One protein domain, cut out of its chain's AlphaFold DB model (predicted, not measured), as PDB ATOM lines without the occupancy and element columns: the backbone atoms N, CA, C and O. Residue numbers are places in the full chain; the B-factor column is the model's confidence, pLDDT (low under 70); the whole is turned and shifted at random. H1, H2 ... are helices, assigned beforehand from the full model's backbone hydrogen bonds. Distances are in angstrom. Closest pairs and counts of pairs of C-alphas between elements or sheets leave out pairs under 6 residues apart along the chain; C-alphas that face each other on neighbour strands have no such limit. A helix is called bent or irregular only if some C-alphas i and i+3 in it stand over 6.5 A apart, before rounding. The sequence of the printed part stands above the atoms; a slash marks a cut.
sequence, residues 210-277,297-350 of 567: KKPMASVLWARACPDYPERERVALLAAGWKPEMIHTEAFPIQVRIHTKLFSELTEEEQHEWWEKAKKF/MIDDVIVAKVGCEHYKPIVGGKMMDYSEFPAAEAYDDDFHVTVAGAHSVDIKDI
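AT A GLANCE: This is residues 210 to 277 and 297 to 350 of the 567 residues of an uncharacterized protein of Sphaerobolus stellatus (strain SS14) (UniProt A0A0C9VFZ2). Four helices, H1 to H4, make a crossed cluster at one end, with H1 packed on H3 and H4, and H2 across H3. Well away from this cluster, H5 stands free, and a long loop that folds back on itself leads to H6 at the other end, which packs on no other helix. The printed part has 122 residues, with six named helices in the order H1, H2, H3, H4, H5, H6 and no named strand; its class is all helix. The whole is extended, with a radius of gyration of the C-alphas of 24.1 A and spans of 66 by 45 by 27 A.

IN THESE COORDINATES: H1, residues 214 to 221, begins at C-alpha 214, (-9.879, -39.984, -21.526). H2 is residues 225 to 235, 15.3 A from first to last C-alpha. H3, residues 244 to 260, is 23.7 A long; it is neither bent nor irregular, but only just: C-alphas 246 and 249 are 6.2 A apart. H4, residues 264 to 276, is 18.2 A long and ends at C-alpha 276, (-16.021, -34.686, -14.834). After the cut comes H5, residues 297 to 306. H6, residues 326 to 343, is the longest helix at 26.3 A and ends at C-alpha 343, (22.174, -46.835, 12.844).

HOW THE PARTS SIT: H1 touches H4 about perpendicular, at 89 degrees, with the C-alphas of Ala 214 and Trp 271 closest at 5.0 A. H1 also touches H3 about perpendicular, at 88 degrees; H3 does so with residues 255 to 259 alone, and the closest C-alphas are those of Ser 215 and Phe 259, 5.8 A apart. H2 touches H3 at a steep tilt of 63 degrees, opposite ways, with the C-alphas of Ala 232 and Ile 254 closest at 6.6 A. H3 and H4 are close but not clearly touching, the closest C-alphas being those of Phe 259 and Gln 267 at 7.3 A. H2 and H4 are apart, and H5 and H6 touch no helix. In H1, H2, H4, H5 and H6 every O i to N i+4 pair is within hydrogen-bond range; in H3, 11 of 13 are.

THE WHOLE: The C-alphas farthest apart, those of Glu 265 and Pro 326, are 67.0 A from each other. Residues 278 to 296 are not printed, and C-alphas 277 and 297 are 25.9 A apart across this cut. The link from H5 to H6 is long, with 19 residues; in it residues 314 to 315 pair antiparallel with residues 318 to 319. The mean pLDDT of the printed part is 76.0, and it is under 70 at residues 210, 297 to 329, 332 and 350.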
ATOM      1  N   LYS A 210      -2.107 -32.252 -14.904       61.69
ATOM      2  CA  LYS A 210      -3.065 -31.998 -15.977       61.69
ATOM      3  C   LYS A 210      -4.204 -33.004 -15.848       61.69
ATOM      4  O   LYS A 210      -3.950 -34.176 -15.553       61.69
ATOM      5  N   LYS A 211      -5.441 -32.552 -16.090       77.12
ATOM      6  CA  LYS A 211      -6.594 -33.457 -16.170       77.12
ATOM      7  C   LYS A 211      -6.203 -34.643 -17.064       77.12
ATOM      8  O   LYS A 211      -5.770 -34.402 -18.194       77.12
ATOM      9  N   PRO A 212      -6.260 -35.884 -16.554       80.38
ATOM     10  CA  PRO A 212      -5.845 -37.040 -17.330       80.38
ATOM     11  C   PRO A 212      -6.715 -37.136 -18.584       80.38
ATOM     12  O   PRO A 212      -7.917 -36.870 -18.536       80.38
ATOM     13  N   MET A 213      -6.095 -37.486 -19.710       86.50
ATOM     14  CA  MET A 213      -6.823 -37.722 -20.958       86.50
ATOM     15  C   MET A 213      -7.787 -38.904 -20.784       86.50
ATOM     16  O   MET A 213      -7.533 -39.796 -19.972       86.50
ATOM     17  N   ALA A 214      -8.874 -38.918 -21.560       90.88
ATOM     18  CA  ALA A 214      -9.879 -39.984 -21.526       90.88
ATOM     19  C   ALA A 214      -9.258 -41.376 -21.715       90.88
ATOM     20  O   ALA A 214      -9.555 -42.282 -20.939       90.88
ATOM     21  N   SER A 215      -8.308 -41.500 -22.647       90.75
ATOM     22  CA  SER A 215      -7.544 -42.728 -22.885       90.75
ATOM     23  C   SER A 215      -6.797 -43.217 -21.646       90.75
ATOM     24  O   SER A 215      -6.911 -44.378 -21.272       90.75
ATOM     25  N   VAL A 216      -6.126 -42.316 -20.921       89.62
ATOM     26  CA  VAL A 216      -5.383 -42.656 -19.694       89.62
ATOM     27  C   VAL A 216      -6.320 -43.103 -18.571       89.62
ATOM     28  O   VAL A 216      -5.973 -43.989 -17.790       89.62
ATOM     29  N   LEU A 217      -7.501 -42.486 -18.450       90.62
ATOM     30  CA  LEU A 217      -8.499 -42.905 -17.462       90.62
ATOM     31  C   LEU A 217      -9.076 -44.278 -17.793       90.62
ATOM     32  O   LEU A 217      -9.204 -45.106 -16.892       90.62
ATOM     33  N   TRP A 218      -9.379 -44.511 -19.067       94.00
ATOM     34  CA  TRP A 218      -9.845 -45.800 -19.556       94.00
ATOM     35  C   TRP A 218      -8.811 -46.904 -19.308       94.00
ATOM     36  O   TRP A 218      -9.133 -47.897 -18.660       94.00
ATOM     37  N   ALA A 219      -7.560 -46.696 -19.721       91.25
ATOM     38  CA  ALA A 219      -6.466 -47.652 -19.554       91.25
ATOM     39  C   ALA A 219      -6.254 -48.065 -18.088       91.25
ATOM     40  O   ALA A 219      -5.989 -49.224 -17.790       91.25
ATOM     41  N   ARG A 220      -6.417 -47.128 -17.145       88.69
ATOM     42  CA  ARG A 220      -6.317 -47.412 -15.702       88.69
ATOM     43  C   ARG A 220      -7.518 -48.163 -15.137       88.69
ATOM     44  O   ARG A 220      -7.381 -48.829 -14.117       88.69
ATOM     45  N   ALA A 221      -8.696 -47.971 -15.720       89.56
ATOM     46  CA  ALA A 221      -9.934 -48.565 -15.236       89.56
ATOM     47  C   ALA A 221     -10.212 -49.941 -15.851       89.56
ATOM     48  O   ALA A 221     -10.916 -50.738 -15.239       89.56
ATOM     49  N   CYS A 222      -9.683 -50.214 -17.045       89.25
ATOM     50  CA  CYS A 222      -9.833 -51.485 -17.738       89.25
ATOM     51  C   CYS A 222      -8.824 -52.518 -17.191       89.25
ATOM     52  O   CYS A 222      -7.620 -52.342 -17.387       89.25
ATOM     53  N   PRO A 223      -9.272 -53.606 -16.533       88.88
ATOM     54  CA  PRO A 223      -8.368 -54.603 -15.948       88.88
ATOM     55  C   PRO A 223      -7.522 -55.345 -16.991       88.88
ATOM     56  O   PRO A 223      -6.383 -55.709 -16.716       88.88
ATOM     57  N   ASP A 224      -8.072 -55.523 -18.193       90.69
ATOM     58  CA  ASP A 224      -7.441 -56.277 -19.282       90.69
ATOM     59  C   ASP A 224      -6.511 -55.414 -20.147       90.69
ATOM     60  O   ASP A 224      -5.847 -55.924 -21.053       90.69
ATOM     61  N   TYR A 225      -6.463 -54.101 -19.899       90.19
ATOM     62  CA  TYR A 225      -5.663 -53.169 -20.688       90.19
ATOM     63  C   TYR A 225      -4.169 -53.538 -20.746       90.19
ATOM     64  O   TYR A 225      -3.638 -53.549 -21.857       90.19
ATOM     65  N   PRO A 226      -3.489 -53.912 -19.638       88.75
ATOM     66  CA  PRO A 226      -2.065 -54.249 -19.682       88.75
ATOM     67  C   PRO A 226      -1.738 -55.397 -20.643       88.75
ATOM     68  O   PRO A 226      -0.716 -55.359 -21.324       88.75
ATOM     69  N   GLU A 227      -2.613 -56.404 -20.746       90.12
ATOM     70  CA  GLU A 227      -2.382 -57.527 -21.662       90.12
ATOM     71  C   GLU A 227      -2.648 -57.121 -23.117       90.12
ATOM     72  O   GLU A 227      -1.872 -57.475 -24.006       90.12
ATOM     73  N   ARG A 228      -3.687 -56.311 -23.369       90.62
ATOM     74  CA  ARG A 228      -3.975 -55.765 -24.709       90.62
ATOM     75  C   ARG A 228      -2.844 -54.871 -25.212       90.62
ATOM     76  O   ARG A 228      -2.410 -55.016 -26.353       90.62
ATOM     77  N   GLU A 229      -2.342 -53.987 -24.352       93.31
ATOM     78  CA  GLU A 229      -1.200 -53.125 -24.645       93.31
ATOM     79  C   GLU A 229       0.042 -53.963 -24.946       93.31
ATOM     80  O   GLU A 229       0.673 -53.756 -25.978       93.31
ATOM     81  N   ARG A 230       0.353 -54.970 -24.120       90.88
ATOM     82  CA  ARG A 230       1.512 -55.848 -24.329       90.88
ATOM     83  C   ARG A 230       1.465 -56.577 -25.672       90.88
ATOM     84  O   ARG A 230       2.472 -56.607 -26.379       90.88
ATOM     85  N   VAL A 231       0.317 -57.147 -26.042       92.62
ATOM     86  CA  VAL A 231       0.145 -57.843 -27.330       92.62
ATOM     87  C   VAL A 231       0.314 -56.874 -28.503       92.62
ATOM     88  O   VAL A 231       1.040 -57.177 -29.450       92.62
ATOM     89  N   ALA A 232      -0.301 -55.693 -28.425       92.12
ATOM     90  CA  ALA A 232      -0.216 -54.681 -29.474       92.12
ATOM     91  C   ALA A 232       1.196 -54.076 -29.599       92.12
ATOM     92  O   ALA A 232       1.675 -53.850 -30.709       92.12
ATOM     93  N   LEU A 233       1.898 -53.888 -28.478       92.81
ATOM     94  CA  LEU A 233       3.296 -53.459 -28.435       92.81
ATOM     95  C   LEU A 233       4.214 -54.464 -29.133       92.81
ATOM     96  O   LEU A 233       4.985 -54.077 -30.010       92.81
ATOM     97  N   LEU A 234       4.104 -55.753 -28.793       92.12
ATOM     98  CA  LEU A 234       4.903 -56.806 -29.427       92.12
ATOM     99  C   LEU A 234       4.635 -56.886 -30.938       92.12
ATOM    100  O   LEU A 234       5.576 -57.034 -31.718       92.12
ATOM    101  N   ALA A 235       3.377 -56.732 -31.362       91.81
ATOM    102  CA  ALA A 235       3.012 -56.687 -32.779       91.81
ATOM    103  C   ALA A 235       3.594 -55.461 -33.509       91.81
ATOM    104  O   ALA A 235       3.931 -55.550 -34.685       91.81
ATOM    105  N   ALA A 236       3.761 -54.337 -32.807       88.75
ATOM    106  CA  ALA A 236       4.384 -53.117 -33.321       88.75
ATOM    107  C   ALA A 236       5.923 -53.122 -33.246       88.75
ATOM    108  O   ALA A 236       6.556 -52.093 -33.473       88.75
ATOM    109  N   GLY A 237       6.535 -54.266 -32.920       89.56
ATOM    110  CA  GLY A 237       7.988 -54.417 -32.860       89.56
ATOM    111  C   GLY A 237       8.633 -53.867 -31.586       89.56
ATOM    112  O   GLY A 237       9.860 -53.791 -31.525       89.56
ATOM    113  N   TRP A 238       7.842 -53.516 -30.566       95.12
ATOM    114  CA  TRP A 238       8.364 -53.119 -29.261       95.12
ATOM    115  C   TRP A 238       9.072 -54.299 -28.585       95.12
ATOM    116  O   TRP A 238       8.546 -55.415 -28.553       95.12
ATOM    117  N   LYS A 239      10.251 -54.051 -28.005       90.25
ATOM    118  CA  LYS A 239      10.994 -55.035 -27.207       90.25
ATOM    119  C   LYS A 239      11.286 -54.481 -25.813       90.25
ATOM    120  O   LYS A 239      11.572 -53.287 -25.705       90.25
ATOM    121  N   PRO A 240      11.296 -55.326 -24.767       85.75
ATOM    122  CA  PRO A 240      11.618 -54.892 -23.409       85.75
ATOM    123  C   PRO A 240      12.985 -54.211 -23.279       85.75
ATOM    124  O   PRO A 240      13.139 -53.341 -22.429       85.75
ATOM    125  N   GLU A 241      13.966 -54.572 -24.119       89.19
ATOM    126  CA  GLU A 241      15.304 -53.967 -24.084       89.19
ATOM    127  C   GLU A 241      15.419 -52.637 -24.856       89.19
ATOM    128  O   GLU A 241      16.495 -52.038 -24.874       89.19
ATOM    129  N   MET A 242      14.352 -52.162 -25.516       87.19
ATOM    130  CA  MET A 242      14.397 -50.897 -26.258       87.19
ATOM    131  C   MET A 242      14.638 -49.712 -25.324       87.19
ATOM    132  O   MET A 242      14.034 -49.586 -24.257       87.19
ATOM    133  N   ILE A 243      15.482 -48.783 -25.768       84.75
ATOM    134  CA  ILE A 243      15.699 -47.528 -25.052       84.75
ATOM    135  C   ILE A 243      14.402 -46.709 -25.022       84.75
ATOM    136  O   ILE A 243      13.641 -46.671 -25.990       84.75
ATOM    137  N   HIS A 244      14.158 -46.001 -23.915       74.06
ATOM    138  CA  HIS A 244      12.916 -45.246 -23.695       74.06
ATOM    139  C   HIS A 244      12.566 -44.298 -24.856       74.06
ATOM    140  O   HIS A 244      11.398 -44.103 -25.163       74.06
ATOM    141  N   THR A 245      13.558 -43.691 -25.512       74.75
ATOM    142  CA  THR A 245      13.335 -42.768 -26.637       74.75
ATOM    143  C   THR A 245      12.687 -43.423 -27.851       74.75
ATOM    144  O   THR A 245      11.936 -42.753 -28.547       74.75
ATOM    145  N   GLU A 246      12.952 -44.706 -28.086       82.50
ATOM    146  CA  GLU A 246      12.359 -45.481 -29.181       82.50
ATOM    147  C   GLU A 246      11.076 -46.185 -28.719       82.50
ATOM    148  O   GLU A 246      10.085 -46.229 -29.442       82.50
ATOM    149  N   ALA A 247      11.069 -46.689 -27.482       85.38
ATOM    150  CA  ALA A 247       9.928 -47.385 -26.897       85.38
ATOM    151  C   ALA A 247       8.718 -46.466 -26.654       85.38
ATOM    152  O   ALA A 247       7.580 -46.862 -26.903       85.38
ATOM    153  N   PHE A 248       8.947 -45.243 -26.169       83.38
ATOM    154  CA  PHE A 248       7.881 -44.344 -25.726       83.38
ATOM    155  C   PHE A 248       6.953 -43.881 -26.864       83.38
ATOM    156  O   PHE A 248       5.739 -43.957 -26.680       83.38
ATOM    157  N   PRO A 249       7.444 -43.463 -28.050       87.12
ATOM    158  CA  PRO A 249       6.565 -43.156 -29.181       87.12
ATOM    159  C   PRO A 249       5.682 -44.339 -29.593       87.12
ATOM    160  O   PRO A 249       4.493 -44.151 -29.843       87.12
ATOM    161  N   ILE A 250       6.233 -45.560 -29.595       86.94
ATOM    162  CA  ILE A 250       5.486 -46.784 -29.923       86.94
ATOM    163  C   ILE A 250       4.382 -47.021 -28.886       86.94
ATOM    164  O   ILE A 250       3.233 -47.245 -29.258       86.94
ATOM    165  N   GLN A 251       4.696 -46.893 -27.594       89.00
ATOM    166  CA  GLN A 251       3.718 -47.003 -26.503       89.00
ATOM    167  C   GLN A 251       2.597 -45.974 -26.612       89.00
ATOM    168  O   GLN A 251       1.424 -46.332 -26.535       89.00
ATOM    169  N   VAL A 252       2.934 -44.708 -26.866       87.50
ATOM    170  CA  VAL A 252       1.931 -43.650 -27.046       87.50
ATOM    171  C   VAL A 252       1.033 -43.953 -28.247       87.50
ATOM    172  O   VAL A 252      -0.187 -43.853 -28.123       87.50
ATOM    173  N   ARG A 253       1.603 -44.371 -29.383       90.19
ATOM    174  CA  ARG A 253       0.839 -44.700 -30.595       90.19
ATOM    175  C   ARG A 253      -0.094 -45.889 -30.377       90.19
ATOM    176  O   ARG A 253      -1.257 -45.825 -30.763       90.19
ATOM    177  N   ILE A 254       0.386 -46.941 -29.713       92.56
ATOM    178  CA  ILE A 254      -0.421 -48.122 -29.388       92.56
ATOM    179  C   ILE A 254      -1.531 -47.788 -28.398       92.56
ATOM    180  O   ILE A 254      -2.669 -48.196 -28.608       92.56
ATOM    181  N   HIS A 255      -1.251 -46.991 -27.371       91.00
ATOM    182  CA  HIS A 255      -2.269 -46.548 -26.427       91.00
ATOM    183  C   HIS A 255      -3.373 -45.718 -27.108       91.00
ATOM    184  O   HIS A 255      -4.553 -45.951 -26.848       91.00
ATOM    185  N   THR A 256      -3.013 -44.805 -28.016       89.19
ATOM    186  CA  THR A 256      -3.990 -44.048 -28.817       89.19
ATOM    187  C   THR A 256      -4.799 -44.969 -29.727       89.19
ATOM    188  O   THR A 256      -6.023 -44.864 -29.758       89.19
ATOM    189  N   LYS A 257      -4.137 -45.914 -30.407       92.75
ATOM    190  CA  LYS A 257      -4.794 -46.878 -31.296       92.75
ATOM    191  C   LYS A 257      -5.806 -47.746 -30.546       92.75
ATOM    192  O   LYS A 257      -6.963 -47.816 -30.945       92.75
ATOM    193  N   LEU A 258      -5.410 -48.321 -29.412       93.69
ATOM    194  CA  LEU A 258      -6.288 -49.144 -28.578       93.69
ATOM    195  C   LEU A 258      -7.496 -48.363 -28.046       93.69
ATOM    196  O   LEU A 258      -8.579 -48.926 -27.925       93.69
ATOM    197  N   PHE A 259      -7.334 -47.071 -27.750       94.06
ATOM    198  CA  PHE A 259      -8.463 -46.225 -27.365       94.06
ATOM    199  C   PHE A 259      -9.389 -45.918 -28.552       94.06
ATOM    200  O   PHE A 259     -10.603 -45.894 -28.376       94.06
ATOM    201  N   SER A 260      -8.841 -45.721 -29.757       92.06
ATOM    202  CA  SER A 260      -9.633 -45.493 -30.977       92.06
ATOM    203  C   SER A 260     -10.398 -46.730 -31.467       92.06
ATOM    204  O   SER A 260     -11.368 -46.589 -32.203       92.06
ATOM    205  N   GLU A 261      -9.983 -47.930 -31.048       93.12
ATOM    206  CA  GLU A 261     -10.667 -49.198 -31.347       93.12
ATOM    207  C   GLU A 261     -11.918 -49.430 -30.480       93.12
ATOM    208  O   GLU A 261     -12.717 -50.316 -30.785       93.12
ATOM    209  N   LEU A 262     -12.107 -48.649 -29.409       92.56
ATOM    210  CA  LEU A 262     -13.343 -48.662 -28.621       92.56
ATOM    211  C   LEU A 262     -14.517 -48.131 -29.442       92.56
ATOM    212  O   LEU A 262     -14.323 -47.307 -30.340       92.56
ATOM    213  N   THR A 263     -15.741 -48.533 -29.096       94.38
ATOM    214  CA  THR A 263     -16.922 -47.981 -29.776       94.38
ATOM    215  C   THR A 263     -17.073 -46.489 -29.474       94.38
ATOM    216  O   THR A 263     -16.604 -45.996 -28.442       94.38
ATOM    217  N   GLU A 264     -17.727 -45.739 -30.365       92.31
ATOM    218  CA  GLU A 264     -17.909 -44.292 -30.185       92.31
ATOM    219  C   GLU A 264     -18.636 -43.965 -28.869       92.31
ATOM    220  O   GLU A 264     -18.321 -42.967 -28.215       92.31
ATOM    221  N   GLU A 265     -19.556 -44.831 -28.432       93.44
ATOM    222  CA  GLU A 265     -20.268 -44.692 -27.162       93.44
ATOM    223  C   GLU A 265     -19.326 -44.819 -25.960       93.44
ATOM    224  O   GLU A 265     -19.381 -43.994 -25.044       93.44
ATOM    225  N   GLU A 266     -18.433 -45.813 -25.971       93.31
ATOM    226  CA  GLU A 266     -17.441 -46.015 -24.912       93.31
ATOM    227  C   GLU A 266     -16.438 -44.861 -24.878       93.31
ATOM    228  O   GLU A 266     -16.151 -44.311 -23.810       93.31
ATOM    229  N   GLN A 267     -15.937 -44.439 -26.044       93.00
ATOM    230  CA  GLN A 267     -15.051 -43.281 -26.135       93.00
ATOM    231  C   GLN A 267     -15.731 -42.044 -25.539       93.00
ATOM    232  O   GLN A 267     -15.138 -41.363 -24.697       93.00
ATOM    233  N   HIS A 268     -16.984 -41.773 -25.920       92.44
ATOM    234  CA  HIS A 268     -17.754 -40.644 -25.403       92.44
ATOM    235  C   HIS A 268     -17.958 -40.722 -23.883       92.44
ATOM    236  O   HIS A 268     -17.784 -39.720 -23.185       92.44
ATOM    237  N   GLU A 269     -18.246 -41.910 -23.343       95.31
ATOM    238  CA  GLU A 269     -18.358 -42.127 -21.899       95.31
ATOM    239  C   GLU A 269     -17.062 -41.742 -21.169       95.31
ATOM    240  O   GLU A 269     -17.094 -41.029 -20.158       95.31
ATOM    241  N   TRP A 270     -15.904 -42.159 -21.687       95.56
ATOM    242  CA  TRP A 270     -14.607 -41.828 -21.093       95.56
ATOM    243  C   TRP A 270     -14.239 -40.356 -21.251       95.56
ATOM    244  O   TRP A 270     -13.663 -39.776 -20.327       95.56
ATOM    245  N   TRP A 271     -14.623 -39.717 -22.357       92.81
ATOM    246  CA  TRP A 271     -14.513 -38.268 -22.521       92.81
ATOM    247  C   TRP A 271     -15.334 -37.515 -21.472       92.81
ATOM    248  O   TRP A 271     -14.826 -36.583 -20.842       92.81
ATOM    249  N   GLU A 272     -16.570 -37.939 -21.217       92.81
ATOM    250  CA  GLU A 272     -17.416 -37.350 -20.179       92.81
ATOM    251  C   GLU A 272     -16.866 -37.610 -18.769       92.81
ATOM    252  O   GLU A 272     -16.819 -36.689 -17.946       92.81
ATOM    253  N   LYS A 273     -16.356 -38.819 -18.489       92.50
ATOM    254  CA  LYS A 273     -15.657 -39.128 -17.228       92.50
ATOM    255  C   LYS A 273     -14.404 -38.270 -17.047       92.50
ATOM    256  O   LYS A 273     -14.180 -37.775 -15.945       92.50
ATOM    257  N   ALA A 274     -13.625 -38.032 -18.103       91.06
ATOM    258  CA  ALA A 274     -12.438 -37.177 -18.065       91.06
ATOM    259  C   ALA A 274     -12.780 -35.703 -17.816       91.06
ATOM    260  O   ALA A 274     -12.124 -35.041 -17.009       91.06
ATOM    261  N   LYS A 275     -13.845 -35.181 -18.441       89.44
ATOM    262  CA  LYS A 275     -14.335 -33.813 -18.184       89.44
ATOM    263  C   LYS A 275     -14.770 -33.635 -16.730       89.44
ATOM    264  O   LYS A 275     -14.407 -32.632 -16.102       89.44
ATOM    265  N   LYS A 276     -15.513 -34.622 -16.213       89.50
ATOM    266  CA  LYS A 276     -16.021 -34.686 -14.834       89.50
ATOM    267  C   LYS A 276     -14.948 -35.068 -13.814       89.50
ATOM    268  O   LYS A 276     -15.199 -34.952 -12.616       89.50
ATOM    269  N   PHE A 277     -13.760 -35.486 -14.255       84.94
ATOM    270  CA  PHE A 277     -12.661 -35.828 -13.366       84.94
ATOM    271  C   PHE A 277     -12.205 -34.577 -12.613       84.94
ATOM    272  O   PHE A 277     -11.561 -33.674 -13.159       84.94
ATOM    273  N   MET A 297      12.218 -41.131  -6.200       61.72
ATOM    274  CA  MET A 297      12.073 -40.979  -7.655       61.72
ATOM    275  C   MET A 297      12.797 -39.750  -8.225       61.72
ATOM    276  O   MET A 297      13.267 -39.784  -9.361       61.72
ATOM    277  N   ILE A 298      12.833 -38.634  -7.494       62.12
ATOM    278  CA  ILE A 298      13.550 -37.426  -7.917       62.12
ATOM    279  C   ILE A 298      15.053 -37.683  -7.873       62.12
ATOM    280  O   ILE A 298      15.728 -37.357  -8.848       62.12
ATOM    281  N   ASP A 299      15.551 -38.314  -6.811       53.69
ATOM    282  CA  ASP A 299      16.946 -38.731  -6.697       53.69
ATOM    283  C   ASP A 299      17.305 -39.711  -7.819       53.69
ATOM    284  O   ASP A 299      18.282 -39.480  -8.525       53.69
ATOM    285  N   ASP A 300      16.453 -40.695  -8.124       47.25
ATOM    286  CA  ASP A 300      16.638 -41.615  -9.255       47.25
ATOM    287  C   ASP A 300      16.756 -40.880 -10.601       47.25
ATOM    288  O   ASP A 300      17.582 -41.230 -11.452       47.25
ATOM    289  N   VAL A 301      15.935 -39.845 -10.817       48.22
ATOM    290  CA  VAL A 301      15.936 -39.032 -12.044       48.22
ATOM    291  C   VAL A 301      17.145 -38.097 -12.102       48.22
ATOM    292  O   VAL A 301      17.710 -37.904 -13.182       48.22
ATOM    293  N   ILE A 302      17.551 -37.514 -10.972       50.19
ATOM    294  CA  ILE A 302      18.746 -36.671 -10.866       50.19
ATOM    295  C   ILE A 302      19.988 -37.528 -11.110       50.19
ATOM    296  O   ILE A 302      20.785 -37.182 -11.976       50.19
ATOM    297  N   VAL A 303      20.105 -38.690 -10.472       50.06
ATOM    298  CA  VAL A 303      21.181 -39.663 -10.704       50.06
ATOM    299  C   VAL A 303      21.183 -40.135 -12.162       50.06
ATOM    300  O   VAL A 303      22.232 -40.164 -12.802       50.06
ATOM    301  N   ALA A 304      20.015 -40.411 -12.756       43.66
ATOM    302  CA  ALA A 304      19.910 -40.787 -14.168       43.66
ATOM    303  C   ALA A 304      20.313 -39.669 -15.148       43.66
ATOM    304  O   ALA A 304      20.799 -39.967 -16.240       43.66
ATOM    305  N   LYS A 305      20.106 -38.395 -14.797       44.09
ATOM    306  CA  LYS A 305      20.452 -37.251 -15.658       44.09
ATOM    307  C   LYS A 305      21.859 -36.715 -15.448       44.09
ATOM    308  O   LYS A 305      22.449 -36.210 -16.399       44.09
ATOM    309  N   VAL A 306      22.349 -36.755 -14.217       44.91
ATOM    310  CA  VAL A 306      23.624 -36.154 -13.827       44.91
ATOM    311  C   VAL A 306      24.741 -37.198 -13.853       44.91
ATOM    312  O   VAL A 306      25.894 -36.827 -14.041       44.91
ATOM    313  N   GLY A 307      24.427 -38.497 -13.759       42.03
ATOM    314  CA  GLY A 307      25.450 -39.543 -13.762       42.03
ATOM    315  C   GLY A 307      26.463 -39.375 -12.624       42.03
ATOM    316  O   GLY A 307      27.625 -39.747 -12.778       42.03
ATOM    317  N   CYS A 308      26.049 -38.777 -11.503       41.50
ATOM    318  CA  CYS A 308      26.771 -38.903 -10.243       41.50
ATOM    319  C   CYS A 308      26.588 -40.365  -9.838       41.50
ATOM    320  O   CYS A 308      25.476 -40.760  -9.523       41.50
ATOM    321  N   GLU A 309      27.563 -41.238 -10.060       44.91
ATOM    322  CA  GLU A 309      28.762 -41.282  -9.218       44.91
ATOM    323  C   GLU A 309      30.113 -41.235  -9.947       44.91
ATOM    324  O   GLU A 309      31.140 -41.343  -9.297       44.91
ATOM    325  N   HIS A 310      30.181 -41.012 -11.262       47.00
ATOM    326  CA  HIS A 310      31.484 -40.917 -11.944       47.00
ATOM    327  C   HIS A 310      31.515 -39.743 -12.919       47.00
ATOM    328  O   HIS A 310      31.408 -39.889 -14.140       47.00
ATOM    329  N   TYR A 311      31.687 -38.544 -12.361       41.44
ATOM    330  CA  TYR A 311      32.006 -37.341 -13.121       41.44
ATOM    331  C   TYR A 311      33.323 -37.573 -13.882       41.44
ATOM    332  O   TYR A 311      34.397 -37.580 -13.287       41.44
ATOM    333  N   LYS A 312      33.246 -37.784 -15.204       44.62
ATOM    334  CA  LYS A 312      34.404 -37.915 -16.110       44.62
ATOM    335  C   LYS A 312      34.559 -36.640 -16.952       44.62
ATOM    336  O   LYS A 312      34.212 -36.639 -18.136       44.62
ATOM    337  N   PRO A 313      35.009 -35.517 -16.364       44.12
ATOM    338  CA  PRO A 313      35.177 -34.269 -17.084       44.12
ATOM    339  C   PRO A 313      36.228 -34.433 -18.178       44.12
ATOM    340  O   PRO A 313      37.294 -35.027 -17.989       44.12
ATOM    341  N   ILE A 314      35.923 -33.860 -19.337       41.94
ATOM    342  CA  ILE A 314      36.865 -33.761 -20.444       41.94
ATOM    343  C   ILE A 314      37.589 -32.426 -20.298       41.94
ATOM    344  O   ILE A 314      37.058 -31.375 -20.657       41.94
ATOM    345  N   VAL A 315      38.815 -32.466 -19.781       40.50
ATOM    346  CA  VAL A 315      39.684 -31.289 -19.666       40.50
ATOM    347  C   VAL A 315      40.748 -31.386 -20.756       40.50
ATOM    348  O   VAL A 315      41.543 -32.321 -20.794       40.50
ATOM    349  N   GLY A 316      40.735 -30.443 -21.704       41.41
ATOM    350  CA  GLY A 316      41.715 -30.409 -22.798       41.41
ATOM    351  C   GLY A 316      41.612 -31.569 -23.800       41.41
ATOM    352  O   GLY A 316      42.609 -31.934 -24.414       41.41
ATOM    353  N   GLY A 317      40.428 -32.171 -23.963       45.38
ATOM    354  CA  GLY A 317      40.199 -33.268 -24.916       45.38
ATOM    355  C   GLY A 317      40.609 -34.659 -24.419       45.38
ATOM    356  O   GLY A 317      40.436 -35.629 -25.152       45.38
ATOM    357  N   LYS A 318      41.104 -34.782 -23.179       38.03
ATOM    358  CA  LYS A 318      41.276 -36.067 -22.488       38.03
ATOM    359  C   LYS A 318      40.217 -36.230 -21.403       38.03
ATOM    360  O   LYS A 318      39.945 -35.304 -20.643       38.03
ATOM    361  N   MET A 319      39.623 -37.415 -21.366       44.47
ATOM    362  CA  MET A 319      38.647 -37.835 -20.367       44.47
ATOM    363  C   MET A 319      39.417 -38.298 -19.127       44.47
ATOM    364  O   MET A 319      40.200 -39.242 -19.223       44.47
ATOM    365  N   MET A 320      39.265 -37.587 -18.009       48.97
ATOM    366  CA  MET A 320      39.844 -37.999 -16.727       48.97
ATOM    367  C   MET A 320      38.939 -39.066 -16.111       48.97
ATOM    368  O   MET A 320      37.741 -38.827 -15.952       48.97
ATOM    369  N   ASP A 321      39.499 -40.233 -15.801       50.94
ATOM    370  CA  ASP A 321      38.792 -41.292 -15.090       50.94
ATOM    371  C   ASP A 321      39.111 -41.186 -13.595       50.94
ATOM    372  O   ASP A 321      40.253 -41.385 -13.191       50.94
ATOM    373  N   TYR A 322      38.123 -40.800 -12.786       51.69
ATOM    374  CA  TYR A 322      38.298 -40.645 -11.339       51.69
ATOM    375  C   TYR A 322      38.052 -41.946 -10.559       51.69
ATOM    376  O   TYR A 322      38.266 -41.967  -9.353       51.69
ATOM    377  N   SER A 323      37.678 -43.032 -11.247       50.03
ATOM    378  CA  SER A 323      37.412 -44.350 -10.644       50.03
ATOM    379  C   SER A 323      38.648 -44.988  -9.986       50.03
ATOM    380  O   SER A 323      38.516 -45.931  -9.222       50.03
ATOM    381  N   GLU A 324      39.856 -44.502 -10.296       50.12
ATOM    382  CA  GLU A 324      41.129 -45.054  -9.802       50.12
ATOM    383  C   GLU A 324      41.769 -44.205  -8.686       50.12
ATOM    384  O   GLU A 324      42.946 -44.387  -8.372       50.12
ATOM    385  N   PHE A 325      41.047 -43.247  -8.092       54.69
ATOM    386  CA  PHE A 325      41.588 -42.449  -6.988       54.69
ATOM    387  C   PHE A 325      41.444 -43.193  -5.651       54.69
ATOM    388  O   PHE A 325      40.320 -43.357  -5.185       54.69
ATOM    389  N   PRO A 326      42.548 -43.510  -4.942       56.31
ATOM    390  CA  PRO A 326      42.492 -44.120  -3.605       56.31
ATOM    391  C   PRO A 326      41.714 -43.285  -2.572       56.31
ATOM    392  O   PRO A 326      41.289 -43.785  -1.539       56.31
ATOM    393  N   ALA A 327      41.532 -41.989  -2.841       56.25
ATOM    394  CA  ALA A 327      40.758 -41.084  -1.998       56.25
ATOM    395  C   ALA A 327      39.235 -41.298  -2.091       56.25
ATOM    396  O   ALA A 327      38.528 -40.873  -1.184       56.25
ATOM    397  N   ALA A 328      38.734 -41.915  -3.167       51.78
ATOM    398  CA  ALA A 328      37.318 -42.255  -3.302       51.78
ATOM    399  C   ALA A 328      36.965 -43.480  -2.443       51.78
ATOM    400  O   ALA A 328      35.998 -43.439  -1.697       51.78
ATOM    401  N   GLU A 329      37.825 -44.501  -2.450       59.44
ATOM    402  CA  GLU A 329      37.693 -45.687  -1.591       59.44
ATOM    403  C   GLU A 329      37.709 -45.299  -0.101       59.44
ATOM    404  O   GLU A 329      36.845 -45.709   0.665       59.44
ATOM    405  N   ALA A 330      38.606 -44.382   0.288       70.38
ATOM    406  CA  ALA A 330      38.638 -43.841   1.649       70.38
ATOM    407  C   ALA A 330      37.376 -43.039   2.029       70.38
ATOM    408  O   ALA A 330      37.025 -42.988   3.204       70.38
ATOM    409  N   TYR A 331      36.712 -42.393   1.065       70.75
ATOM    410  CA  TYR A 331      35.461 -41.666   1.301       70.75
ATOM    411  C   TYR A 331      34.287 -42.627   1.506       70.75
ATOM    412  O   TYR A 331      33.484 -42.417   2.415       70.75
ATOM    413  N   ASP A 332      34.207 -43.684   0.696       69.62
ATOM    414  CA  ASP A 332      33.164 -44.704   0.815       69.62
ATOM    415  C   ASP A 332      33.290 -45.460   2.146       69.62
ATOM    416  O   ASP A 332      32.290 -45.649   2.843       69.62
ATOM    417  N   ASP A 333      34.514 -45.788   2.572       76.56
ATOM    418  CA  ASP A 333      34.779 -46.384   3.887       76.56
ATOM    419  C   ASP A 333      34.320 -45.471   5.041       76.56
ATOM    420  O   ASP A 333      33.614 -45.919   5.950       76.56
ATOM    421  N   ASP A 334      34.652 -44.174   4.999       73.31
ATOM    422  CA  ASP A 334      34.232 -43.194   6.016       73.31
ATOM    423  C   ASP A 334      32.704 -43.002   6.032       73.31
ATOM    424  O   ASP A 334      32.081 -42.833   7.091       73.31
ATOM    425  N   PHE A 335      32.072 -43.064   4.858       71.69
ATOM    426  CA  PHE A 335      30.623 -43.014   4.722       71.69
ATOM    427  C   PHE A 335      29.966 -44.252   5.346       71.69
ATOM    428  O   PHE A 335      29.048 -44.109   6.156       71.69
ATOM    429  N   HIS A 336      30.473 -45.454   5.061       77.38
ATOM    430  CA  HIS A 336      29.998 -46.694   5.675       77.38
ATOM    431  C   HIS A 336      30.157 -46.685   7.203       77.38
ATOM    432  O   HIS A 336      29.219 -47.055   7.911       77.38
ATOM    433  N   VAL A 337      31.280 -46.181   7.728       78.12
ATOM    434  CA  VAL A 337      31.505 -45.994   9.177       78.12
ATOM    435  C   VAL A 337      30.475 -45.035   9.782       78.12
ATOM    436  O   VAL A 337      29.917 -45.300  10.850       78.12
ATOM    437  N   THR A 338      30.184 -43.930   9.095       74.56
ATOM    438  CA  THR A 338      29.220 -42.923   9.560       74.56
ATOM    439  C   THR A 338      27.796 -43.479   9.588       74.56
ATOM    440  O   THR A 338      27.068 -43.275  10.562       74.56
ATOM    441  N   VAL A 339      27.400 -44.223   8.551       70.56
ATOM    442  CA  VAL A 339      26.086 -44.879   8.461       70.56
ATOM    443  C   VAL A 339      25.949 -45.972   9.527       70.56
ATOM    444  O   VAL A 339      24.936 -46.011  10.226       70.56
ATOM    445  N   ALA A 340      26.980 -46.798   9.725       82.69
ATOM    446  CA  ALA A 340      27.035 -47.802  10.793       82.69
ATOM    447  C   ALA A 340      26.813 -47.169  12.168       82.69
ATOM    448  O   ALA A 340      25.941 -47.596  12.929       82.69
ATOM    449  N   GLY A 341      27.550 -46.091  12.455       75.75
ATOM    450  CA  GLY A 341      27.431 -45.342  13.701       75.75
ATOM    451  C   GLY A 341      26.039 -44.739  13.903       75.75
ATOM    452  O   GLY A 341      25.464 -44.872  14.983       75.75
ATOM    453  N   ALA A 342      25.461 -44.132  12.862       71.62
ATOM    454  CA  ALA A 342      24.131 -43.523  12.924       71.62
ATOM    455  C   ALA A 342      23.014 -44.545  13.196       71.62
ATOM    456  O   ALA A 342      22.032 -44.223  13.867       71.62
ATOM    457  N   HIS A 343      23.171 -45.774  12.702       76.25
ATOM    458  CA  HIS A 343      22.174 -46.835  12.844       76.25
ATOM    459  C   HIS A 343      22.495 -47.854  13.945       76.25
ATOM    460  O   HIS A 343      21.669 -48.724  14.210       76.25
ATOM    461  N   SER A 344      23.634 -47.717  14.637       86.25
ATOM    462  CA  SER A 344      24.105 -48.666  15.662       86.25
ATOM    463  C   SER A 344      24.203 -50.109  15.143       86.25
ATOM    464  O   SER A 344      23.864 -51.057  15.851       86.25
ATOM    465  N   VAL A 345      24.649 -50.261  13.896       83.88
ATOM    466  CA  VAL A 345      24.853 -51.546  13.212       83.88
ATOM    467  C   VAL A 345      26.357 -51.750  13.003       83.88
ATOM    468  O   VAL A 345      27.081 -50.768  12.836       83.88
ATOM    469  N   ASP A 346      26.856 -52.989  13.052       83.56
ATOM    470  CA  ASP A 346      28.268 -53.263  12.748       83.56
ATOM    471  C   ASP A 346      28.543 -52.947  11.269       83.56
ATOM    472  O   ASP A 346      27.717 -53.220  10.399       83.56
ATOM    473  N   ILE A 347      29.711 -52.380  10.963       83.75
ATOM    474  CA  ILE A 347      30.117 -52.051   9.587       83.75
ATOM    475  C   ILE A 347      30.063 -53.300   8.693       83.75
ATOM    476  O   ILE A 347      29.727 -53.199   7.518       83.75
ATOM    477  N   LYS A 348      30.337 -54.491   9.246       84.06
ATOM    478  CA  LYS A 348      30.279 -55.769   8.513       84.06
ATOM    479  C   LYS A 348      28.868 -56.193   8.115       84.06
ATOM    480  O   LYS A 348      28.729 -56.996   7.196       84.06
ATOM    481  N   ASP A 349      27.859 -55.672   8.803       79.94
ATOM    482  CA  ASP A 349      26.450 -55.945   8.523       79.94
ATOM    483  C   ASP A 349      25.866 -54.925   7.525       79.94
ATOM    484  O   ASP A 349      24.706 -55.034   7.124       79.94
ATOM    485  N   ILE A 350      26.663 -53.936   7.095       68.94
ATOM    486  CA  ILE A 350      26.318 -53.045   5.988       68.94
ATOM    487  C   ILE A 350      26.667 -53.746   4.677       68.94
ATOM    488  O   ILE A 350      27.808 -53.749   4.223       68.94
TER     489      ILE A 350